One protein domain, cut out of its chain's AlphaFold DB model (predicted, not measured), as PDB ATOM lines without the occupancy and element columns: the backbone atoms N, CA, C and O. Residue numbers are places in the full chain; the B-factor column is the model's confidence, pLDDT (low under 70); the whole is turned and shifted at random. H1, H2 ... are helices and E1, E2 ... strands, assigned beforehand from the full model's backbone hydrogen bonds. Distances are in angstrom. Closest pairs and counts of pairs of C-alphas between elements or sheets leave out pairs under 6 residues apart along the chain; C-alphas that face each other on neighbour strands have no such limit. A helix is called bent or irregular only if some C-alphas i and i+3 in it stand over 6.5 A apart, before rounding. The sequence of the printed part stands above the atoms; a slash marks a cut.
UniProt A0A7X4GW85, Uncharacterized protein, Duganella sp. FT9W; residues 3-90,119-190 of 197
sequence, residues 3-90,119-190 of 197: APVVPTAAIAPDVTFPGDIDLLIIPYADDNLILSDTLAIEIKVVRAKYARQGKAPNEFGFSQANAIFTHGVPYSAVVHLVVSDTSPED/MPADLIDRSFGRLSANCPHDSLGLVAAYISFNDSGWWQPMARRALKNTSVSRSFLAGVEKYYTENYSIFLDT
ATOM      1  N   ALA A   3     -31.547 -22.514 -11.941       94.31
ATOM      2  CA  ALA A   3     -30.409 -21.893 -11.271       94.31
ATOM      3  C   ALA A   3     -29.159 -22.000 -12.154       94.31
ATOM      4  O   ALA A   3     -28.838 -23.104 -12.604       94.31
ATOM      5  N   PRO A   4     -28.459 -20.885 -12.416       93.75
ATOM      6  CA  PRO A   4     -27.175 -20.910 -13.094       93.75
ATOM      7  C   PRO A   4     -26.021 -21.181 -12.122       93.75
ATOM      8  O   PRO A   4     -26.084 -20.774 -10.965       93.75
ATOM      9  N   VAL A   5     -24.952 -21.805 -12.627       93.81
ATOM     10  CA  VAL A   5     -23.655 -21.978 -11.943       93.81
ATOM     11  C   VAL A   5     -23.814 -22.577 -10.541       93.81
ATOM     12  O   VAL A   5     -23.527 -21.949  -9.523       93.81
ATOM     13  N   VAL A   6     -24.318 -23.808 -10.486       95.62
ATOM     14  CA  VAL A   6     -24.530 -24.532  -9.228       95.62
ATOM     15  C   VAL A   6     -23.306 -25.395  -8.918       95.62
ATOM     16  O   VAL A   6     -23.038 -26.322  -9.681       95.62
ATOM     17  N   PRO A   7     -22.586 -25.175  -7.804       95.81
ATOM     18  CA  PRO A   7     -21.452 -26.022  -7.452       95.81
ATOM     19  C   PRO A   7     -21.887 -27.473  -7.262       95.81
ATOM     20  O   PRO A   7     -22.770 -27.760  -6.450       95.81
ATOM     21  N   THR A   8     -21.248 -28.412  -7.963       95.62
ATOM     22  CA  THR A   8     -21.619 -29.837  -7.886       95.62
ATOM     23  C   THR A   8     -21.488 -30.353  -6.455       95.62
ATOM     24  O   THR A   8     -22.369 -31.060  -5.972       95.62
ATOM     25  N   ALA A   9     -20.451 -29.914  -5.734       94.94
ATOM     26  CA  ALA A   9     -20.216 -30.263  -4.333       94.94
ATOM     27  C   ALA A   9     -21.312 -29.763  -3.371       94.94
ATOM     28  O   ALA A   9     -21.472 -30.316  -2.285       94.94
ATOM     29  N   ALA A  10     -22.091 -28.742  -3.751       95.00
ATOM     30  CA  ALA A  10     -23.225 -28.282  -2.949       95.00
ATOM     31  C   ALA A  10     -24.423 -29.249  -3.027       95.00
ATOM     32  O   ALA A  10     -25.233 -29.300  -2.104       95.00
ATOM     33  N   ILE A  11     -24.514 -30.040  -4.103       95.19
ATOM     34  CA  ILE A  11     -25.527 -31.089  -4.291       95.19
ATOM     35  C   ILE A  11     -24.985 -32.450  -3.840       95.19
ATOM     36  O   ILE A  11     -25.664 -33.199  -3.142       95.19
ATOM     37  N   ALA A  12     -23.759 -32.782  -4.232       92.69
ATOM     38  CA  ALA A  12     -23.126 -34.064  -3.965       92.69
ATOM     39  C   ALA A  12     -21.708 -33.829  -3.406       92.69
ATOM     40  O   ALA A  12     -20.756 -33.768  -4.179       92.69
ATOM     41  N   PRO A  13     -21.543 -33.700  -2.075       89.25
ATOM     42  CA  PRO A  13     -20.267 -33.316  -1.454       89.25
ATOM     43  C   PRO A  13     -19.091 -34.254  -1.744       89.25
ATOM     44  O   PRO A  13     -17.944 -33.815  -1.762       89.25
ATOM     45  N   ASP A  14     -19.373 -35.534  -1.998       87.94
ATOM     46  CA  ASP A  14     -18.357 -36.543  -2.327       87.94
ATOM     47  C   ASP A  14     -17.914 -36.484  -3.802       87.94
ATOM     48  O   ASP A  14     -16.993 -37.191  -4.217       87.94
ATOM     49  N   VAL A  15     -18.566 -35.648  -4.617       86.56
ATOM     50  CA  VAL A  15     -18.259 -35.467  -6.034       86.56
ATOM     51  C   VAL A  15     -17.293 -34.301  -6.210       86.56
ATOM     52  O   VAL A  15     -17.625 -33.145  -5.972       86.56
ATOM     53  N   THR A  16     -16.094 -34.614  -6.697       84.69
ATOM     54  CA  THR A  16     -15.043 -33.628  -7.000       84.69
ATOM     55  C   THR A  16     -14.979 -33.239  -8.480       84.69
ATOM     56  O   THR A  16     -14.257 -32.310  -8.836       84.69
ATOM     57  N   PHE A  17     -15.715 -33.946  -9.347       90.31
ATOM     58  CA  PHE A  17     -15.821 -33.653 -10.775       90.31
ATOM     59  C   PHE A  17     -17.226 -33.995 -11.320       90.31
ATOM     60  O   PHE A  17     -17.689 -35.123 -11.099       90.31
ATOM     61  N   PRO A  18     -17.871 -33.090 -12.087       88.94
ATOM     62  CA  PRO A  18     -17.354 -31.783 -12.516       88.94
ATOM     63  C   PRO A  18     -17.374 -30.734 -11.400       88.94
ATOM     64  O   PRO A  18     -17.850 -31.008 -10.302       88.94
ATOM     65  N   GLY A  19     -16.800 -29.559 -11.672       91.25
ATOM     66  CA  GLY A  19     -16.776 -28.446 -10.721       91.25
ATOM     67  C   GLY A  19     -18.180 -27.889 -10.502       91.25
ATOM     68  O   GLY A  19     -18.832 -28.209  -9.507       91.25
ATOM     69  N   ASP A  20     -18.677 -27.137 -11.479       94.81
ATOM     70  CA  ASP A  20     -19.995 -26.508 -11.430       94.81
ATOM     71  C   ASP A  20     -20.925 -27.101 -12.498       94.81
ATOM     72  O   ASP A  20     -20.483 -27.584 -13.538       94.81
ATOM     73  N   ILE A  21     -22.225 -27.060 -12.227       96.38
ATOM     74  CA  ILE A  21     -23.296 -27.329 -13.182       96.38
ATOM     75  C   ILE A  21     -23.724 -25.983 -13.770       96.38
ATOM     76  O   ILE A  21     -24.224 -25.129 -13.032       96.38
ATOM     77  N   ASP A  22     -23.575 -25.786 -15.083       96.25
ATOM     78  CA  ASP A  22     -23.862 -24.486 -15.706       96.25
ATOM     79  C   ASP A  22     -25.326 -24.068 -15.553       96.25
ATOM     80  O   ASP A  22     -25.595 -22.914 -15.220       96.25
ATOM     81  N   LEU A  23     -26.274 -24.990 -15.757       96.25
ATOM     82  CA  LEU A  23     -27.676 -24.794 -15.375       96.25
ATOM     83  C   LEU A  23     -28.247 -26.029 -14.684       96.25
ATOM     84  O   LEU A  23     -28.181 -27.143 -15.208       96.25
ATOM     85  N   LEU A  24     -28.924 -25.800 -13.564       97.00
ATOM     86  CA  LEU A  24     -29.779 -26.777 -12.908       97.00
ATOM     87  C   LEU A  24     -31.245 -26.384 -13.095       97.00
ATOM     88  O   LEU A  24     -31.680 -25.314 -12.663       97.00
ATOM     89  N   ILE A  25     -32.021 -27.264 -13.718       96.31
ATOM     90  CA  ILE A  25     -33.454 -27.083 -13.926       96.31
ATOM     91  C   ILE A  25     -34.207 -28.070 -13.046       96.31
ATOM     92  O   ILE A  25     -34.051 -29.281 -13.185       96.31
ATOM     93  N   ILE A  26     -35.065 -27.538 -12.178       96.19
ATOM     94  CA  ILE A  26     -35.960 -28.319 -11.324       96.19
ATOM     95  C   ILE A  26     -37.395 -28.025 -11.776       96.19
ATOM     96  O   ILE A  26     -37.877 -26.893 -11.595       96.19
ATOM     97  N   PRO A  27     -38.077 -28.982 -12.426       95.06
ATOM     98  CA  PRO A  27     -39.486 -28.832 -12.756       95.06
ATOM     99  C   PRO A  27     -40.339 -28.766 -11.490       95.06
ATOM    100  O   PRO A  27     -39.964 -29.283 -10.438       95.06
ATOM    101  N   TYR A  28     -41.496 -28.130 -11.601       92.88
ATOM    102  CA  TYR A  28     -42.485 -28.072 -10.534       92.88
ATOM    103  C   TYR A  28     -43.881 -28.199 -11.137       92.88
ATOM    104  O   TYR A  28     -44.100 -27.799 -12.284       92.88
ATOM    105  N   ALA A  29     -44.799 -28.771 -10.369       92.88
ATOM    106  CA  ALA A  29     -46.227 -28.767 -10.652       92.88
ATOM    107  C   ALA A  29     -46.953 -28.328  -9.385       92.88
ATOM    108  O   ALA A  29     -46.665 -28.833  -8.296       92.88
ATOM    109  N   ASP A  30     -47.861 -27.368  -9.542       90.06
ATOM    110  CA  ASP A  30     -48.476 -26.646  -8.429       90.06
ATOM    111  C   ASP A  30     -47.384 -26.111  -7.480       90.06
ATOM    112  O   ASP A  30     -46.444 -25.456  -7.937       90.06
ATOM    113  N   ASP A  31     -47.458 -26.446  -6.193       87.88
ATOM    114  CA  ASP A  31     -46.490 -26.033  -5.171       87.88
ATOM    115  C   ASP A  31     -45.402 -27.089  -4.889       87.88
ATOM    116  O   ASP A  31     -44.685 -27.001  -3.892       87.88
ATOM    117  N   ASN A  32     -45.261 -28.111  -5.746       91.38
ATOM    118  CA  ASN A  32     -44.351 -29.235  -5.514       91.38
ATOM    119  C   ASN A  32     -43.218 -29.300  -6.541       91.38
ATOM    120  O   ASN A  32     -43.443 -29.247  -7.753       91.38
ATOM    121  N   LEU A  33     -41.989 -29.509  -6.057       93.69
ATOM    122  CA  LEU A  33     -40.841 -29.815  -6.910       93.69
ATOM    123  C   LEU A  33     -40.916 -31.253  -7.431       93.69
ATOM    124  O   LEU A  33     -41.138 -32.198  -6.675       93.69
ATOM    125  N   ILE A  34     -40.634 -31.433  -8.718       96.38
ATOM    126  CA  ILE A  34     -40.534 -32.744  -9.364       96.38
ATOM    127  C   ILE A  34     -39.052 -33.090  -9.506       96.38
ATOM    128  O   ILE A  34     -38.467 -33.048 -10.589       96.38
ATOM    129  N   LEU A  35     -38.420 -33.434  -8.381       96.75
ATOM    130  CA  LEU A  35     -36.982 -33.732  -8.328       96.75
ATOM    131  C   LEU A  35     -36.586 -34.873  -9.271       96.75
ATOM    132  O   LEU A  35     -35.497 -34.858  -9.843       96.75
ATOM    133  N   SER A  36     -37.488 -35.834  -9.488       96.44
ATOM    134  CA  SER A  36     -37.277 -36.962 -10.399       96.44
ATOM    135  C   SER A  36     -37.077 -36.562 -11.857       96.44
ATOM    136  O   SER A  36     -36.655 -37.416 -12.635       96.44
ATOM    137  N   ASP A  37     -37.394 -35.315 -12.214       96.94
ATOM    138  CA  ASP A  37     -37.239 -34.766 -13.559       96.94
ATOM    139  C   ASP A  37     -36.235 -33.604 -13.608       96.94
ATOM    140  O   ASP A  37     -36.211 -32.816 -14.552       96.94
ATOM    141  N   THR A  38     -35.360 -33.527 -12.602       97.69
ATOM    142  CA  THR A  38     -34.243 -32.578 -12.579       97.69
ATOM    143  C   THR A  38     -33.327 -32.782 -13.785       97.69
ATOM    144  O   THR A  38     -32.918 -33.907 -14.091       97.69
ATOM    145  N   LEU A  39     -32.975 -31.676 -14.435       97.94
ATOM    146  CA  LEU A  39     -32.081 -31.626 -15.584       97.94
ATOM    147  C   LEU A  39     -30.858 -30.771 -15.248       97.94
ATOM    148  O   LEU A  39     -30.989 -29.594 -14.919       97.94
ATOM    149  N   ALA A  40     -29.675 -31.364 -15.372       97.56
ATOM    150  CA  ALA A  40     -28.408 -30.647 -15.360       97.56
ATOM    151  C   ALA A  40     -27.952 -30.373 -16.797       97.56
ATOM    152  O   ALA A  40     -28.027 -31.250 -17.660       97.56
ATOM    153  N   ILE A  41     -27.484 -29.161 -17.067       97.75
ATOM    154  CA  ILE A  41     -27.030 -28.754 -18.394       97.75
ATOM    155  C   ILE A  41     -25.613 -28.216 -18.287       97.75
ATOM    156  O   ILE A  41     -25.343 -27.342 -17.471       97.75
ATOM    157  N   GLU A  42     -24.751 -28.718 -19.163       97.25
ATOM    158  CA  GLU A  42     -23.460 -28.130 -19.507       97.25
ATOM    159  C   GLU A  42     -23.645 -27.190 -20.705       97.25
ATOM    160  O   GLU A  42     -24.231 -27.570 -21.725       97.25
ATOM    161  N   ILE A  43     -23.111 -25.977 -20.621       95.81
ATOM    162  CA  ILE A  43     -23.154 -24.963 -21.667       95.81
ATOM    163  C   ILE A  43     -21.753 -24.719 -22.211       95.81
ATOM    164  O   ILE A  43     -20.826 -24.328 -21.510       95.81
ATOM    165  N   LYS A  44     -21.621 -24.800 -23.535       93.56
ATOM    166  CA  LYS A  44     -20.401 -24.417 -24.238       93.56
ATOM    167  C   LYS A  44     -20.653 -23.311 -25.241       93.56
ATOM    168  O   LYS A  44     -21.456 -23.454 -26.161       93.56
ATOM    169  N   VAL A  45     -19.901 -22.222 -25.122       91.94
ATOM    170  CA  VAL A  45     -19.925 -21.146 -26.117       91.94
ATOM    171  C   VAL A  45     -18.993 -21.496 -27.278       91.94
ATOM    172  O   VAL A  45     -17.771 -21.559 -27.123       91.94
ATOM    173  N   VAL A  46     -19.565 -21.682 -28.465       90.44
ATOM    174  CA  VAL A  46     -18.834 -21.925 -29.711       90.44
ATOM    175  C   VAL A  46     -18.681 -20.605 -30.452       90.44
ATOM    176  O   VAL A  46     -19.629 -20.082 -31.030       90.44
ATOM    177  N   ARG A  47     -17.461 -20.064 -30.447       88.06
ATOM    178  CA  ARG A  47     -17.131 -18.820 -31.153       88.06
ATOM    179  C   ARG A  47     -16.616 -19.141 -32.549       88.06
ATOM    180  O   ARG A  47     -15.478 -19.588 -32.702       88.06
ATOM    181  N   ALA A  48     -17.443 -18.910 -33.557       85.19
ATOM    182  CA  ALA A  48     -17.050 -19.009 -34.953       85.19
ATOM    183  C   ALA A  48     -16.571 -17.647 -35.478       85.19
ATOM    184  O   ALA A  48     -16.985 -16.594 -35.003       85.19
ATOM    185  N   LYS A  49     -15.674 -17.682 -36.463       82.38
ATOM    186  CA  LYS A  49     -15.349 -16.526 -37.305       82.38
ATOM    187  C   LYS A  49     -15.592 -16.914 -38.749       82.38
ATOM    188  O   LYS A  49     -15.208 -18.027 -39.118       82.38
ATOM    189  N   TYR A  50     -16.112 -16.005 -39.564       80.12
ATOM    190  CA  TYR A  50     -16.364 -16.233 -40.983       80.12
ATOM    191  C   TYR A  50     -15.108 -16.774 -41.689       80.12
ATOM    192  O   TYR A  50     -15.141 -17.820 -42.332       80.12
ATOM    193  N   ALA A  51     -13.948 -16.160 -41.443       78.81
ATOM    194  CA  ALA A  51     -12.674 -16.585 -42.032       78.81
ATOM    195  C   ALA A  51     -12.161 -17.962 -41.548       78.81
ATOM    196  O   ALA A  51     -11.212 -18.502 -42.112       78.81
ATOM    197  N   ARG A  52     -12.716 -18.525 -40.463       77.31
ATOM    198  CA  ARG A  52     -12.247 -19.777 -39.828       77.31
ATOM    199  C   ARG A  52     -13.397 -20.688 -39.411       77.31
ATOM    200  O   ARG A  52     -13.366 -21.317 -38.355       77.31
ATOM    201  N   GLN A  53     -14.388 -20.799 -40.280       68.62
ATOM    202  CA  GLN A  53     -15.593 -21.600 -40.079       68.62
ATOM    203  C   GLN A  53     -15.339 -23.107 -39.852       68.62
ATOM    204  O   GLN A  53     -16.151 -23.788 -39.222       68.62
ATOM    205  N   GLY A  54     -14.216 -23.641 -40.341       64.94
ATOM    206  CA  GLY A  54     -13.896 -25.070 -40.258       64.94
ATOM    207  C   GLY A  54     -13.397 -25.552 -38.892       64.94
ATOM    208  O   GLY A  54     -13.472 -26.751 -38.617       64.94
ATOM    209  N   LYS A  55     -12.918 -24.661 -38.012       66.94
ATOM    210  CA  LYS A  55     -12.274 -25.076 -36.757       66.94
ATOM    211  C   LYS A  55     -13.295 -25.725 -35.816       66.94
ATOM    212  O   LYS A  55     -14.361 -25.169 -35.561       66.94
ATOM    213  N   ALA A  56     -12.997 -26.929 -35.338       63.59
ATOM    214  CA  ALA A  56     -13.785 -27.573 -34.293       63.59
ATOM    215  C   ALA A  56     -13.447 -26.966 -32.923       63.59
ATOM    216  O   ALA A  56     -12.315 -26.507 -32.729       63.59
ATOM    217  N   PRO A  57     -14.400 -26.936 -31.973       67.62
ATOM    218  CA  PRO A  57     -14.045 -26.695 -30.584       67.62
ATOM    219  C   PRO A  57     -13.075 -27.789 -30.121       67.62
ATOM    220  O   PRO A  57     -13.193 -28.940 -30.538       67.62
ATOM    221  N   ASN A  58     -12.112 -27.428 -29.271       68.19
ATOM    222  CA  ASN A  58     -11.127 -28.388 -28.758       68.19
ATOM    223  C   ASN A  58     -11.794 -29.499 -27.927       68.19
ATOM    224  O   ASN A  58     -11.277 -30.605 -27.851       68.19
ATOM    225  N   GLU A  59     -12.947 -29.201 -27.324       80.56
ATOM    226  CA  GLU A  59     -13.722 -30.109 -26.484       80.56
ATOM    227  C   GLU A  59     -15.211 -29.765 -26.589       80.56
ATOM    228  O   GLU A  59     -15.558 -28.588 -26.705       80.56
ATOM    229  N   PHE A  60     -16.089 -30.759 -26.457       86.88
ATOM    230  CA  PHE A  60     -17.541 -30.617 -26.643       86.88
ATOM    231  C   PHE A  60     -18.348 -30.437 -25.343       86.88
ATOM    232  O   PHE A  60     -19.542 -30.208 -25.414       86.88
ATOM    233  N   GLY A  61     -17.730 -30.547 -24.159       88.75
ATOM    234  CA  GLY A  61     -18.445 -30.479 -22.866       88.75
ATOM    235  C   GLY A  61     -18.982 -31.829 -22.358       88.75
ATOM    236  O   GLY A  61     -19.522 -31.921 -21.262       88.75
ATOM    237  N   PHE A  62     -18.778 -32.919 -23.109       94.12
ATOM    238  CA  PHE A  62     -19.271 -34.244 -22.718       94.12
ATOM    239  C   PHE A  62     -18.660 -34.802 -21.433       94.12
ATOM    240  O   PHE A  62     -19.334 -35.562 -20.749       94.12
ATOM    241  N   SER A  63     -17.418 -34.451 -21.085       92.88
ATOM    242  CA  SER A  63     -16.786 -34.932 -19.849       92.88
ATOM    243  C   SER A  63     -17.584 -34.511 -18.613       92.88
ATOM    244  O   SER A  63     -17.887 -35.356 -17.773       92.88
ATOM    245  N   GLN A  64     -17.983 -33.238 -18.542       93.00
ATOM    246  CA  GLN A  64     -18.762 -32.691 -17.431       93.00
ATOM    247  C   GLN A  64     -20.175 -33.279 -17.411       93.00
ATOM    248  O   GLN A  64     -20.566 -33.919 -16.433       93.00
ATOM    249  N   ALA A  65     -20.905 -33.175 -18.526       93.88
ATOM    250  CA  ALA A  65     -22.275 -33.679 -18.623       93.88
ATOM    251  C   ALA A  65     -22.381 -35.186 -18.323       93.88
ATOM    252  O   ALA A  65     -23.324 -35.621 -17.654       93.88
ATOM    253  N   ASN A  66     -21.409 -35.983 -18.782       93.94
ATOM    254  CA  ASN A  66     -21.372 -37.421 -18.529       93.94
ATOM    255  C   ASN A  66     -21.032 -37.754 -17.074       93.94
ATOM    256  O   ASN A  66     -21.594 -38.697 -16.520       93.94
ATOM    257  N   ALA A  67     -20.135 -36.996 -16.440       93.12
ATOM    258  CA  ALA A  67     -19.838 -37.189 -15.027       93.12
ATOM    259  C   ALA A  67     -21.081 -36.928 -14.163       93.12
ATOM    260  O   ALA A  67     -21.443 -37.791 -13.369       93.12
ATOM    261  N   ILE A  68     -21.815 -35.833 -14.395       92.62
ATOM    262  CA  ILE A  68     -23.074 -35.558 -13.671       92.62
ATOM    263  C   ILE A  68     -24.100 -36.673 -13.920       92.62
ATOM    264  O   ILE A  68     -24.727 -37.161 -12.979       92.62
ATOM    265  N   PHE A  69     -24.244 -37.122 -15.174       94.31
ATOM    266  CA  PHE A  69     -25.107 -38.259 -15.521       94.31
ATOM    267  C   PHE A  69     -24.717 -39.525 -14.749       94.31
ATOM    268  O   PHE A  69     -25.573 -40.199 -14.181       94.31
ATOM    269  N   THR A  70     -23.423 -39.815 -14.650       93.50
ATOM    270  CA  THR A  70     -22.900 -40.977 -13.916       93.50
ATOM    271  C   THR A  70     -23.148 -40.869 -12.407       93.50
ATOM    272  O   THR A  70     -23.435 -41.878 -11.769       93.50
ATOM    273  N   HIS A  71     -23.140 -39.655 -11.847       92.56
ATOM    274  CA  HIS A  71     -23.482 -39.391 -10.438       92.56
ATOM    275  C   HIS A  71     -24.981 -39.499 -10.128       92.56
ATOM    276  O   HIS A  71     -25.398 -39.361  -8.977       92.56
ATOM    277  N   GLY A  72     -25.799 -39.804 -11.136       93.69
ATOM    278  CA  GLY A  72     -27.190 -40.187 -10.949       93.69
ATOM    279  C   GLY A  72     -28.184 -39.036 -11.051       93.69
ATOM    280  O   GLY A  72     -29.287 -39.164 -10.516       93.69
ATOM    281  N   VAL A  73     -27.848 -37.936 -11.740       95.69
ATOM    282  CA  VAL A  73     -28.870 -36.943 -12.122       95.69
ATOM    283  C   VAL A  73     -29.911 -37.594 -13.049       95.69
ATOM    284  O   VAL A  73     -29.534 -38.424 -13.888       95.69
ATOM    285  N   PRO A  74     -31.210 -37.247 -12.944       97.38
ATOM    286  CA  PRO A  74     -32.236 -37.821 -13.812       97.38
ATOM    287  C   PRO A  74     -32.044 -37.520 -15.296       97.38
ATOM    288  O   PRO A  74     -32.204 -38.418 -16.120       97.38
ATOM    289  N   TYR A  75     -31.688 -36.283 -15.639       98.06
ATOM    290  CA  TYR A  75     -31.418 -35.873 -17.011       98.06
ATOM    291  C   TYR A  75     -30.146 -35.029 -17.073       98.06
ATOM    292  O   TYR A  75     -29.889 -34.205 -16.195       98.06
ATOM    293  N   SER A  76     -29.362 -35.222 -18.133       97.31
ATOM    294  CA  SER A  76     -28.167 -34.427 -18.421       97.31
ATOM    295  C   SER A  76     -28.160 -34.006 -19.888       97.31
ATOM    296  O   SER A  76     -28.591 -34.771 -20.761       97.31
ATOM    297  N   ALA A  77     -27.700 -32.790 -20.169       97.81
ATOM    298  CA  ALA A  77     -27.618 -32.259 -21.523       97.81
ATOM    299  C   ALA A  77     -26.365 -31.411 -21.757       97.81
ATOM    300  O   ALA A  77     -25.792 -30.846 -20.830       97.81
ATOM    301  N   VAL A  78     -25.984 -31.297 -23.028       97.62
ATOM    302  CA  VAL A  78     -24.959 -30.376 -23.522       97.62
ATOM    303  C   VAL A  78     -25.608 -29.386 -24.481       97.62
ATOM    304  O   VAL A  78     -26.267 -29.773 -25.450       97.62
ATOM    305  N   VAL A  79     -25.387 -28.101 -24.236       97.44
ATOM    306  CA  VAL A  79     -25.874 -27.005 -25.071       97.44
ATOM    307  C   VAL A  79     -24.686 -26.265 -25.667       97.44
ATOM    308  O   VAL A  79     -23.874 -25.677 -24.960       97.44
ATOM    309  N   HIS A  80     -24.598 -26.242 -26.992       96.25
ATOM    310  CA  HIS A  80     -23.697 -25.363 -27.722       96.25
ATOM    311  C   HIS A  80     -24.398 -24.049 -28.065       96.25
ATOM    312  O   HIS A  80     -25.278 -24.008 -28.927       96.25
ATOM    313  N   LEU A  81     -23.954 -22.967 -27.429       94.50
ATOM    314  CA  LEU A  81     -24.345 -21.606 -27.775       94.50
ATOM    315  C   LEU A  81     -23.369 -21.065 -28.812       94.50
ATOM    316  O   LEU A  81     -22.214 -20.755 -28.517       94.50
ATOM    317  N   VAL A  82     -23.823 -20.999 -30.052       92.25
ATOM    318  CA  VAL A  82     -23.040 -20.548 -31.192       92.25
ATOM    319  C   VAL A  82     -23.134 -19.032 -31.298       92.25
ATOM    320  O   VAL A  82     -24.220 -18.463 -31.303       92.25
ATOM    321  N   VAL A  83     -21.981 -18.386 -31.422       90.69
ATOM    322  CA  VAL A  83     -21.861 -16.960 -31.737       90.69
ATOM    323  C   VAL A  83     -20.858 -16.785 -32.867       90.69
ATOM    324  O   VAL A  83     -19.873 -17.526 -32.950       90.69
ATOM    325  N   SER A  84     -21.076 -15.797 -33.727       88.56
ATOM    326  CA  SER A  84     -20.138 -15.461 -34.796       88.56
ATOM    327  C   SER A  84     -20.073 -13.961 -35.056       88.56
ATOM    328  O   SER A  84     -20.884 -13.193 -34.545       88.56
ATOM    329  N   ASP A  85     -19.091 -13.558 -35.858       85.38
ATOM    330  CA  ASP A  85     -19.179 -12.334 -36.656       85.38
ATOM    331  C   ASP A  85     -20.257 -12.485 -37.752       85.38
ATOM    332  O   ASP A  85     -20.875 -13.543 -37.882       85.38
ATOM    333  N   THR A  86     -20.522 -11.422 -38.511       82.94
ATOM    334  CA  THR A  86     -21.449 -11.434 -39.658       82.94
ATOM    335  C   THR A  86     -20.697 -11.808 -40.932       82.94
ATOM    336  O   THR A  86     -19.532 -11.427 -41.091       82.94
ATOM    337  N   SER A  87     -21.334 -12.552 -41.841       86.56
ATOM    338  CA  SER A  87     -20.729 -12.833 -43.145       86.56
ATOM    339  C   SER A  87     -20.815 -11.609 -44.076       86.56
ATOM    340  O   SER A  87     -21.747 -10.808 -43.955       86.56
ATOM    341  N   PRO A  88     -19.851 -11.428 -44.997       88.88
ATOM    342  CA  PRO A  88     -19.925 -10.383 -46.017       88.88
ATOM    343  C   PRO A  88     -21.208 -10.470 -46.864       88.88
ATOM    344  O   PRO A  88     -21.651 -11.570 -47.191       88.88
ATOM    345  N   GLU A  89     -21.795  -9.329 -47.246       90.06
ATOM    346  CA  GLU A  89     -23.067  -9.274 -47.999       90.06
ATOM    347  C   GLU A  89     -23.019 -10.001 -49.351       90.06
ATOM    348  O   GLU A  89     -24.020 -10.561 -49.790       90.06
ATOM    349  N   ASP A  90     -21.852 -10.063 -49.997       91.62
ATOM    350  CA  ASP A  90     -21.643 -10.803 -51.249       91.62
ATOM    351  C   ASP A  90     -21.736 -12.331 -51.078       91.62
ATOM    352  O   ASP A  90     -21.754 -13.066 -52.064       91.62
ATOM    353  N   MET A 119     -25.232 -17.893 -42.615       90.44
ATOM    354  CA  MET A 119     -24.153 -18.468 -41.812       90.44
ATOM    355  C   MET A 119     -24.630 -18.959 -40.431       90.44
ATOM    356  O   MET A 119     -24.185 -20.033 -40.022       90.44
ATOM    357  N   PRO A 120     -25.540 -18.272 -39.710       91.50
ATOM    358  CA  PRO A 120     -26.065 -18.790 -38.450       91.50
ATOM    359  C   PRO A 120     -26.705 -20.181 -38.575       91.50
ATOM    360  O   PRO A 120     -26.400 -21.056 -37.765       91.50
ATOM    361  N   ALA A 121     -27.522 -20.420 -39.609       92.06
ATOM    362  CA  ALA A 121     -28.126 -21.730 -39.859       92.06
ATOM    363  C   ALA A 121     -27.063 -22.804 -40.140       92.06
ATOM    364  O   ALA A 121     -27.106 -23.882 -39.549       92.06
ATOM    365  N   ASP A 122     -26.065 -22.490 -40.974       92.19
ATOM    366  CA  ASP A 122     -24.978 -23.427 -41.287       92.19
ATOM    367  C   ASP A 122     -24.141 -23.771 -40.052       92.19
ATOM    368  O   ASP A 122     -23.666 -24.899 -39.889       92.19
ATOM    369  N   LEU A 123     -23.920 -22.793 -39.171       92.75
ATOM    370  CA  LEU A 123     -23.178 -23.004 -37.937       92.75
ATOM    371  C   LEU A 123     -23.976 -23.835 -36.927       92.75
ATOM    372  O   LEU A 123     -23.365 -24.653 -36.235       92.75
ATOM    373  N   ILE A 124     -25.301 -23.664 -36.851       94.88
ATOM    374  CA  ILE A 124     -26.179 -24.526 -36.043       94.88
ATOM    375  C   ILE A 124     -26.074 -25.968 -36.533       94.88
ATOM    376  O   ILE A 124     -25.723 -26.839 -35.737       94.88
ATOM    377  N   ASP A 125     -26.297 -26.206 -37.829       95.06
ATOM    378  CA  ASP A 125     -26.269 -27.549 -38.421       95.06
ATOM    379  C   ASP A 125     -24.908 -28.222 -38.216       95.06
ATOM    380  O   ASP A 125     -24.801 -29.321 -37.668       95.06
ATOM    381  N   ARG A 126     -23.820 -27.502 -38.508       92.69
ATOM    382  CA  ARG A 126     -22.459 -28.003 -38.290       92.69
ATOM    383  C   ARG A 126     -22.168 -28.296 -36.819       92.69
ATOM    384  O   ARG A 126     -21.524 -29.301 -36.511       92.69
ATOM    385  N   SER A 127     -22.569 -27.408 -35.909       93.81
ATOM    386  CA  SER A 127     -22.351 -27.588 -34.470       93.81
ATOM    387  C   SER A 127     -23.129 -28.798 -33.956       93.81
ATOM    388  O   SER A 127     -22.555 -29.645 -33.271       93.81
ATOM    389  N   PHE A 128     -24.395 -28.934 -34.356       96.06
ATOM    390  CA  PHE A 128     -25.251 -30.048 -33.972       96.06
ATOM    391  C   PHE A 128     -24.784 -31.381 -34.560       96.06
ATOM    392  O   PHE A 128     -24.730 -32.379 -33.841       96.06
ATOM    393  N   GLY A 129     -24.393 -31.409 -35.836       95.06
ATOM    394  CA  GLY A 129     -23.845 -32.600 -36.480       95.06
ATOM    395  C   GLY A 129     -22.584 -33.096 -35.770       95.06
ATOM    396  O   GLY A 129     -22.447 -34.287 -35.501       95.06
ATOM    397  N   ARG A 130     -21.694 -32.179 -35.368       92.56
ATOM    398  CA  ARG A 130     -20.493 -32.522 -34.590       92.56
ATOM    399  C   ARG A 130     -20.821 -32.981 -33.170       92.56
ATOM    400  O   ARG A 130     -20.226 -33.960 -32.728       92.56
ATOM    401  N   LEU A 131     -21.745 -32.307 -32.478       93.38
ATOM    402  CA  LEU A 131     -22.241 -32.741 -31.168       93.38
ATOM    403  C   LEU A 131     -22.786 -34.167 -31.246       93.38
ATOM    404  O   LEU A 131     -22.358 -35.032 -30.491       93.38
ATOM    405  N   SER A 132     -23.677 -34.421 -32.199       94.94
ATOM    406  CA  SER A 132     -24.318 -35.723 -32.382       94.94
ATOM    407  C   SER A 132     -23.300 -36.815 -32.706       94.94
ATOM    408  O   SER A 132     -23.339 -37.878 -32.097       94.94
ATOM    409  N   ALA A 133     -22.345 -36.542 -33.601       94.00
ATOM    410  CA  ALA A 133     -21.330 -37.513 -34.009       94.00
ATOM    411  C   ALA A 133     -20.314 -37.868 -32.908       94.00
ATOM    412  O   ALA A 133     -19.707 -38.932 -32.973       94.00
ATOM    413  N   ASN A 134     -20.103 -36.988 -31.923       93.31
ATOM    414  CA  ASN A 134     -19.133 -37.193 -30.839       93.31
ATOM    415  C   ASN A 134     -19.798 -37.483 -29.487       93.31
ATOM    416  O   ASN A 134     -19.111 -37.545 -28.467       93.31
ATOM    417  N   CYS A 135     -21.125 -37.629 -29.453       94.00
ATOM    418  CA  CYS A 135     -21.844 -37.873 -28.215       94.00
ATOM    419  C   CYS A 135     -21.529 -39.283 -27.689       94.00
ATOM    420  O   CYS A 135     -21.771 -40.254 -28.404       94.00
ATOM    421  N   PRO A 136     -21.033 -39.433 -26.446       91.19
ATOM    422  CA  PRO A 136     -20.627 -40.741 -25.930       91.19
ATOM    423  C   PRO A 136     -21.819 -41.675 -25.680       91.19
ATOM    424  O   PRO A 136     -21.681 -42.889 -25.804       91.19
ATOM    425  N   HIS A 137     -22.988 -41.117 -25.341       86.50
ATOM    426  CA  HIS A 137     -24.208 -41.869 -25.044       86.50
ATOM    427  C   HIS A 137     -25.452 -41.164 -25.585       86.50
ATOM    428  O   HIS A 137     -25.600 -39.949 -25.446       86.50
ATOM    429  N   ASP A 138     -26.392 -41.928 -26.138       90.94
ATOM    430  CA  ASP A 138     -27.631 -41.385 -26.715       90.94
ATOM    431  C   ASP A 138     -28.621 -40.838 -25.684       90.94
ATOM    432  O   ASP A 138     -29.561 -40.131 -26.044       90.94
ATOM    433  N   SER A 139     -28.382 -41.104 -24.399       95.00
ATOM    434  CA  SER A 139     -29.196 -40.579 -23.305       95.00
ATOM    435  C   SER A 139     -28.975 -39.089 -23.038       95.00
ATOM    436  O   SER A 139     -29.845 -38.454 -22.442       95.00
ATOM    437  N   LEU A 140     -27.848 -38.514 -23.474       96.69
ATOM    438  CA  LEU A 140     -27.584 -37.088 -23.287       96.69
ATOM    439  C   LEU A 140     -28.421 -36.244 -24.250       96.69
ATOM    440  O   LEU A 140     -28.427 -36.469 -25.470       96.69
ATOM    441  N   GLY A 141     -29.077 -35.226 -23.690       97.88
ATOM    442  CA  GLY A 141     -29.721 -34.179 -24.472       97.88
ATOM    443  C   GLY A 141     -28.680 -33.317 -25.173       97.88
ATOM    444  O   GLY A 141     -27.636 -33.015 -24.602       97.88
ATOM    445  N   LEU A 142     -28.957 -32.918 -26.409       98.12
ATOM    446  CA  LEU A 142     -28.063 -32.087 -27.212       98.12
ATOM    447  C   LEU A 142     -28.832 -30.883 -27.730       98.12
ATOM    448  O   LEU A 142     -29.945 -31.046 -28.224       98.12
ATOM    449  N   VAL A 143     -28.228 -29.700 -27.689       97.94
ATOM    450  CA  VAL A 143     -28.769 -28.503 -28.343       97.94
ATOM    451  C   VAL A 143     -27.637 -27.747 -29.024       97.94
ATOM    452  O   VAL A 143     -26.577 -27.557 -28.436       97.94
ATOM    453  N   ALA A 144     -27.875 -27.269 -30.240       97.00
ATOM    454  CA  ALA A 144     -27.096 -26.202 -30.849       97.00
ATOM    455  C   ALA A 144     -28.031 -25.033 -31.158       97.00
ATOM    456  O   ALA A 144     -29.012 -25.190 -31.887       97.00
ATOM    457  N   ALA A 145     -27.725 -23.867 -30.601       95.31
ATOM    458  CA  ALA A 145     -28.506 -22.654 -30.785       95.31
ATOM    459  C   ALA A 145     -27.580 -21.501 -31.160       95.31
ATOM    460  O   ALA A 145     -26.518 -21.348 -30.560       95.31
ATOM    461  N   TYR A 146     -27.978 -20.690 -32.136       93.25
ATOM    462  CA  TYR A 146     -27.263 -19.462 -32.463       93.25
ATOM    463  C   TYR A 146     -27.814 -18.304 -31.638       93.25
ATOM    464  O   TYR A 146     -29.022 -18.081 -31.610       93.25
ATOM    465  N   ILE A 147     -26.927 -17.557 -30.988       90.38
ATOM    466  CA  ILE A 147     -27.284 -16.373 -30.210       90.38
ATOM    467  C   ILE A 147     -27.005 -15.132 -31.057       90.38
ATOM    468  O   ILE A 147     -25.848 -14.784 -31.294       90.38
ATOM    469  N   SER A 148     -28.073 -14.471 -31.515       81.56
ATOM    470  CA  SER A 148     -27.982 -13.146 -32.136       81.56
ATOM    471  C   SER A 148     -28.059 -12.059 -31.065       81.56
ATOM    472  O   SER A 148     -28.882 -12.136 -30.157       81.56
ATOM    473  N   PHE A 149     -27.206 -11.040 -31.178       69.31
ATOM    474  CA  PHE A 149     -27.171  -9.900 -30.256       69.31
ATOM    475  C   PHE A 149     -27.987  -8.692 -30.745       69.31
ATOM    476  O   PHE A 149     -28.184  -7.753 -29.980       69.31
ATOM    477  N   ASN A 150     -28.464  -8.710 -31.997       64.88
ATOM    478  CA  ASN A 150     -28.991  -7.520 -32.679       64.88
ATOM    479  C   ASN A 150     -30.415  -7.717 -33.235       64.88
ATOM    480  O   ASN A 150     -30.753  -7.098 -34.242       64.88
ATOM    481  N   ASP A 151     -31.216  -8.625 -32.661       58.81
ATOM    482  CA  ASP A 151     -32.560  -8.996 -33.156       58.81
ATOM    483  C   ASP A 151     -32.596  -9.377 -34.654       58.81
ATOM    484  O   ASP A 151     -33.641  -9.372 -35.302       58.81
ATOM    485  N   SER A 152     -31.443  -9.753 -35.219       60.00
ATOM    486  CA  SER A 152     -31.212  -9.937 -36.658       60.00
ATOM    487  C   SER A 152     -31.786 -11.249 -37.215       60.00
ATOM    488  O   SER A 152     -31.265 -11.797 -38.186       60.00
ATOM    489  N   GLY A 153     -32.817 -11.785 -36.567       65.06
ATOM    490  CA  GLY A 153     -33.468 -13.041 -36.914       65.06
ATOM    491  C   GLY A 153     -33.476 -14.051 -35.771       65.06
ATOM    492  O   GLY A 153     -32.516 -14.191 -35.010       65.06
ATOM    493  N   TRP A 154     -34.584 -14.783 -35.687       73.25
ATOM    494  CA  TRP A 154     -34.740 -15.944 -34.820       73.25
ATOM    495  C   TRP A 154     -34.286 -17.174 -35.596       73.25
ATOM    496  O   TRP A 154     -34.951 -17.607 -36.537       73.25
ATOM    497  N   TRP A 155     -33.134 -17.726 -35.226       88.69
ATOM    498  CA  TRP A 155     -32.624 -18.945 -35.842       88.69
ATOM    499  C   TRP A 155     -33.133 -20.157 -35.081       88.69
ATOM    500  O   TRP A 155     -32.945 -20.262 -33.869       88.69
ATOM    501  N   GLN A 156     -33.775 -21.077 -35.798       91.31
ATOM    502  CA  GLN A 156     -34.312 -22.284 -35.189       91.31
ATOM    503  C   GLN A 156     -33.157 -23.160 -34.673       91.31
ATOM    504  O   GLN A 156     -32.312 -23.573 -35.471       91.31
ATOM    505  N   PRO A 157     -33.100 -23.470 -33.365       95.25
ATOM    506  CA  PRO A 157     -32.087 -24.372 -32.841       95.25
ATOM    507  C   PRO A 157     -32.328 -25.807 -33.318       95.25
ATOM    508  O   PRO A 157     -33.463 -26.216 -33.579       95.25
ATOM    509  N   MET A 158     -31.258 -26.597 -33.349       97.75
ATOM    510  CA  MET A 158     -31.340 -28.048 -33.515       97.75
ATOM    511  C   MET A 158     -31.142 -28.725 -32.168       97.75
ATOM    512  O   MET A 158     -30.252 -28.348 -31.401       97.75
ATOM    513  N   ALA A 159     -31.975 -29.722 -31.871       97.50
ATOM    514  CA  ALA A 159     -31.958 -30.385 -30.580       97.50
ATOM    515  C   ALA A 159     -32.280 -31.879 -30.668       97.50
ATOM    516  O   ALA A 159     -33.067 -32.324 -31.503       97.50
ATOM    517  N   ARG A 160     -31.709 -32.639 -29.733       97.31
ATOM    518  CA  ARG A 160     -32.068 -34.021 -29.406       97.31
ATOM    519  C   ARG A 160     -32.454 -34.066 -27.934       97.31
ATOM    520  O   ARG A 160     -31.698 -33.596 -27.088       97.31
ATOM    521  N   ARG A 161     -33.623 -34.632 -27.621       96.69
ATOM    522  CA  ARG A 161     -34.093 -34.752 -26.231       96.69
ATOM    523  C   ARG A 161     -33.138 -35.603 -25.388       96.69
ATOM    524  O   ARG A 161     -32.602 -36.588 -25.890       96.69
ATOM    525  N   ALA A 162     -32.993 -35.258 -24.111       97.25
ATOM    526  CA  ALA A 162     -32.376 -36.145 -23.132       97.25
ATOM    527  C   ALA A 162     -33.300 -37.337 -22.835       97.25
ATOM    528  O   ALA A 162     -34.528 -37.213 -22.889       97.25
ATOM    529  N   LEU A 163     -32.712 -38.482 -22.495       97.50
ATOM    530  CA  LEU A 163     -33.427 -39.641 -21.967       97.50
ATOM    531  C   LEU A 163     -33.170 -39.762 -20.469       97.50
ATOM    532  O   LEU A 163     -32.119 -39.358 -19.969       97.50
ATOM    533  N   LYS A 164     -34.148 -40.325 -19.758       96.81
ATOM    534  CA  LYS A 164     -34.062 -40.475 -18.309       96.81
ATOM    535  C   LYS A 164     -32.955 -41.458 -17.959       96.81
ATOM    536  O   LYS A 164     -32.886 -42.551 -18.521       96.81
ATOM    537  N   ASN A 165     -32.121 -41.076 -17.006       96.25
ATOM    538  CA  ASN A 165     -31.134 -41.951 -16.410       96.25
ATOM    539  C   ASN A 165     -31.833 -43.108 -15.685       96.25
ATOM    540  O   ASN A 165     -32.757 -42.893 -14.904       96.25
ATOM    541  N   THR A 166     -31.401 -44.342 -15.931       94.50
ATOM    542  CA  THR A 166     -31.932 -45.531 -15.245       94.50
ATOM    543  C   THR A 166     -31.322 -45.727 -13.859       94.50
ATOM    544  O   THR A 166     -31.882 -46.452 -13.042       94.50
ATOM    545  N   SER A 167     -30.196 -45.068 -13.586       94.62
ATOM    546  CA  SER A 167     -29.410 -45.189 -12.357       94.62
ATOM    547  C   SER A 167     -29.492 -43.908 -11.520       94.62
ATOM    548  O   SER A 167     -28.479 -43.390 -11.056       94.62
ATOM    549  N   VAL A 168     -30.704 -43.365 -11.353       96.06
ATOM    550  CA  VAL A 168     -30.922 -42.131 -10.580       96.06
ATOM    551  C   VAL A 168     -30.505 -42.325  -9.124       96.06
ATOM    552  O   VAL A 168     -30.944 -43.263  -8.454       96.06
ATOM    553  N   SER A 169     -29.701 -41.395  -8.616       95.50
ATOM    554  CA  SER A 169     -29.217 -41.421  -7.241       95.50
ATOM    555  C   SER A 169     -30.177 -40.690  -6.305       95.50
ATOM    556  O   SER A 169     -30.427 -39.493  -6.446       95.50
ATOM    557  N   ARG A 170     -30.687 -41.395  -5.287       95.69
ATOM    558  CA  ARG A 170     -31.524 -40.779  -4.242       95.69
ATOM    559  C   ARG A 170     -30.758 -39.740  -3.426       95.69
ATOM    560  O   ARG A 170     -31.351 -38.739  -3.043       95.69
ATOM    561  N   SER A 171     -29.467 -39.966  -3.171       95.06
ATOM    562  CA  SER A 171     -28.642 -38.998  -2.443       95.06
ATOM    563  C   SER A 171     -28.430 -37.728  -3.260       95.06
ATOM    564  O   SER A 171     -28.509 -36.641  -2.700       95.06
ATOM    565  N   PHE A 172     -28.267 -37.848  -4.583       94.88
ATOM    566  CA  PHE A 172     -28.197 -36.688  -5.470       94.88
ATOM    567  C   PHE A 172     -29.500 -35.878  -5.427       94.88
ATOM    568  O   PHE A 172     -29.460 -34.664  -5.258       94.88
ATOM    569  N   LEU A 173     -30.663 -36.537  -5.510       96.75
ATOM    570  CA  LEU A 173     -31.962 -35.853  -5.428       96.75
ATOM    571  C   LEU A 173     -32.181 -35.145  -4.085       96.75
ATOM    572  O   LEU A 173     -32.647 -34.009  -4.074       96.75
ATOM    573  N   ALA A 174     -31.809 -35.780  -2.970       96.81
ATOM    574  CA  ALA A 174     -31.850 -35.147  -1.650       96.81
ATOM    575  C   ALA A 174     -30.901 -33.937  -1.568       96.81
ATOM    576  O   ALA A 174     -31.225 -32.921  -0.958       96.81
ATOM    577  N   GLY A 175     -29.745 -34.020  -2.231       96.94
ATOM    578  CA  GLY A 175     -28.823 -32.902  -2.397       96.94
ATOM    579  C   GLY A 175     -29.431 -31.731  -3.168       96.94
ATOM    580  O   GLY A 175     -29.297 -30.584  -2.748       96.94
ATOM    581  N   VAL A 176     -30.152 -32.010  -4.257       97.06
ATOM    582  CA  VAL A 176     -30.866 -30.990  -5.045       97.06
ATOM    583  C   VAL A 176     -31.949 -30.310  -4.207       97.06
ATOM    584  O   VAL A 176     -32.045 -29.085  -4.213       97.06
ATOM    585  N   GLU A 177     -32.743 -31.083  -3.464       96.75
ATOM    586  CA  GLU A 177     -33.777 -30.558  -2.562       96.75
ATOM    587  C   GLU A 177     -33.186 -29.642  -1.487       96.75
ATOM    588  O   GLU A 177     -33.670 -28.526  -1.266       96.75
ATOM    589  N   LYS A 178     -32.103 -30.095  -0.847       97.06
ATOM    590  CA  LYS A 178     -31.378 -29.315   0.152       97.06
ATOM    591  C   LYS A 178     -30.843 -28.018  -0.454       97.06
ATOM    592  O   LYS A 178     -31.100 -26.947   0.090       97.06
ATOM    593  N   TYR A 179     -30.165 -28.108  -1.600       96.81
ATOM    594  CA  TYR A 179     -29.612 -26.946  -2.289       96.81
ATOM    595  C   TYR A 179     -30.699 -25.928  -2.644       96.81
ATOM    596  O   TYR A 179     -30.526 -24.740  -2.382       96.81
ATOM    597  N   TYR A 180     -31.833 -26.385  -3.185       95.56
ATOM    598  CA  TYR A 180     -32.980 -25.519  -3.451       95.56
ATOM    599  C   TYR A 180     -33.472 -24.832  -2.177       95.56
ATOM    600  O   TYR A 180     -33.645 -23.620  -2.173       95.56
ATOM    601  N   THR A 181     -33.665 -25.577  -1.091       95.00
ATOM    602  CA  THR A 181     -34.201 -25.031   0.167       95.00
ATOM    603  C   THR A 181     -33.293 -23.945   0.746       95.00
ATOM    604  O   THR A 181     -33.772 -22.911   1.205       95.00
ATOM    605  N   GLU A 182     -31.978 -24.154   0.684       96.12
ATOM    606  CA  GLU A 182     -30.975 -23.213   1.191       96.12
ATOM    607  C   GLU A 182     -30.765 -22.000   0.264       96.12
ATOM    608  O   GLU A 182     -30.346 -20.945   0.734       96.12
ATOM    609  N   ASN A 183     -31.077 -22.123  -1.035       94.69
ATOM    610  CA  ASN A 183     -30.729 -21.133  -2.065       94.69
ATOM    611  C   ASN A 183     -31.910 -20.746  -2.978       94.69
ATOM    612  O   ASN A 183     -31.707 -20.336  -4.123       94.69
ATOM    613  N   TYR A 184     -33.153 -20.883  -2.505       91.25
ATOM    614  CA  TYR A 184     -34.354 -20.785  -3.348       91.25
ATOM    615  C   TYR A 184     -34.468 -19.453  -4.108       91.25
ATOM    616  O   TYR A 184     -35.017 -19.423  -5.210       91.25
ATOM    617  N   SER A 185     -33.926 -18.361  -3.557       90.19
ATOM    618  CA  SER A 185     -33.944 -17.034  -4.183       90.19
ATOM    619  C   SER A 185     -33.257 -17.021  -5.550       90.19
ATOM    620  O   SER A 185     -33.791 -16.434  -6.485       90.19
ATOM    621  N   ILE A 186     -32.159 -17.772  -5.718       89.25
ATOM    622  CA  ILE A 186     -31.433 -17.886  -6.998       89.25
ATOM    623  C   ILE A 186     -32.361 -18.397  -8.107       89.25
ATOM    624  O   ILE A 186     -32.275 -17.972  -9.257       89.25
ATOM    625  N   PHE A 187     -33.285 -19.292  -7.756       87.00
ATOM    626  CA  PHE A 187     -34.229 -19.863  -8.706       87.00
ATOM    627  C   PHE A 187     -35.402 -18.930  -9.044       87.00
ATOM    628  O   PHE A 187     -36.064 -19.138 -10.064       87.00
ATOM    629  N   LEU A 188     -35.682 -17.939  -8.192       82.88
ATOM    630  CA  LEU A 188     -36.728 -16.930  -8.392       82.88
ATOM    631  C   LEU A 188     -36.214 -15.712  -9.166       82.88
ATOM    632  O   LEU A 188     -36.983 -15.093  -9.899       82.88
ATOM    633  N   ASP A 189     -34.918 -15.423  -9.069       71.50
ATOM    634  CA  ASP A 189     -34.272 -14.268  -9.700       71.50
ATOM    635  C   ASP A 189     -34.034 -14.436 -11.212       71.50
ATOM    636  O   ASP A 189     -33.475 -13.552 -11.862       71.50
ATOM    637  N   THR A 190     -34.483 -15.542 -11.819       63.72
ATOM    638  CA  THR A 190     -34.446 -15.693 -13.280       63.72
ATOM    639  C   THR A 190     -35.506 -14.777 -13.909       63.72
ATOM    640  O   THR A 190     -36.699 -15.013 -13.695       63.72
TER     641      THR A 190
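AT A GLANCE: This is residues 3 to 90 and 119 to 190 of the 197 residues of an uncharacterized protein of Duganella sp. FT9W (UniProt A0A7X4GW85). A long, strongly twisted sheet of six strands makes the body, with H2 and H3 lying over one face, along its strands. H4 packs on edge strand E1 at one end of the long axis, and short H1 packs on H4 there. The printed part has 160 residues, with four named helices and six named strands in the order E1 H1 E2 E3 H2 E4 H3 E5 E6 H4; the class is mixed, helices and strands. The sheet is mixed, in the order E1 E2 E3 E4 E5 E6. The whole is compact, with a radius of gyration of the C-alphas of 17.1 A, and elongated, spanning 56 by 32 by 24 A.

IN THESE COORDINATES: E1, residues 3 to 7, begins at C-alpha 3 (-30.409, -21.893, -11.271). H1 is residues 8 to 11 and E2 residues 20 to 25. E3, residues 39 to 48, is 27.6 A long. H2 is residues 62 to 70. E4, residues 75 to 84, is 29.3 A long and begins at C-alpha 75 (-31.418, -35.873, -17.011). H3, residues 119 to 133, is 20.8 A long. E5 is residues 141 to 146 and E6 residues 158 to 160. H4, residues 170 to 188, is 24.8 A long and ends at C-alpha 188 (-36.728, -16.930, -8.392). It is irregular, with C-alphas 182 and 185 8.7 A apart, and has a kink of 75 degrees near residue 182.

HOW THE PARTS SIT: E1 and E2 are antiparallel, with N 3 and O 24 at 2.9 A. E2 and E3 form an antiparallel hairpin, with N 39 and O 25 at 2.9 A. E3 and E4 are parallel, with N 44 and O 79 at 2.8 A; E3, H2 and E4 form a strand-helix-strand unit, two parallel neighbours with a helix between, its crossover right-handed. E4 and E5 are parallel, with N 80 and O 143 at 2.8 A. E5 and E6 form an antiparallel hairpin, with N 160 and O 142 at 2.8 A. H2 lies over E3 at a height over the sheet of 8.2 A; its closest C-alphas to E3 are those of Ala 65 and Glu 42, 5.7 A. H3, on the same face, lies over E5 at 6.7 A; the C-alphas of Phe 128 and Ala 144 are closest, 5.3 A. H2 and H3 are apart. H1 only grazes the sheet, with its residues 8 to 11, and it touches H4, which touches H1 with residues 172 to 179 alone; the closest C-alphas of H1 and H4 are those of Ile 11 and Gly 175, 4.2 A apart. H4 is on the sheet at E1, where the C-alphas of Phe 187 and Ala 3 are closest, 5.0 A. Every O i to N i+4 pair is within hydrogen-bond range in H2 and H3, 12 of 15 in H4, and H1 is too short for one.

THE WHOLE: The C-alphas farthest apart, those of Asp 90 and Ser 171, are 56.8 A apart. Residues 91 to 118 are not printed; C-alphas 90 and 119 are 12.4 A apart across this cut. The links E2 to E3, E3 to H2 and E5 to E6 are long. The mean pLDDT of the printed part is 90.7, and residues 53 to 58, 149 to 153 and 190 are under 70.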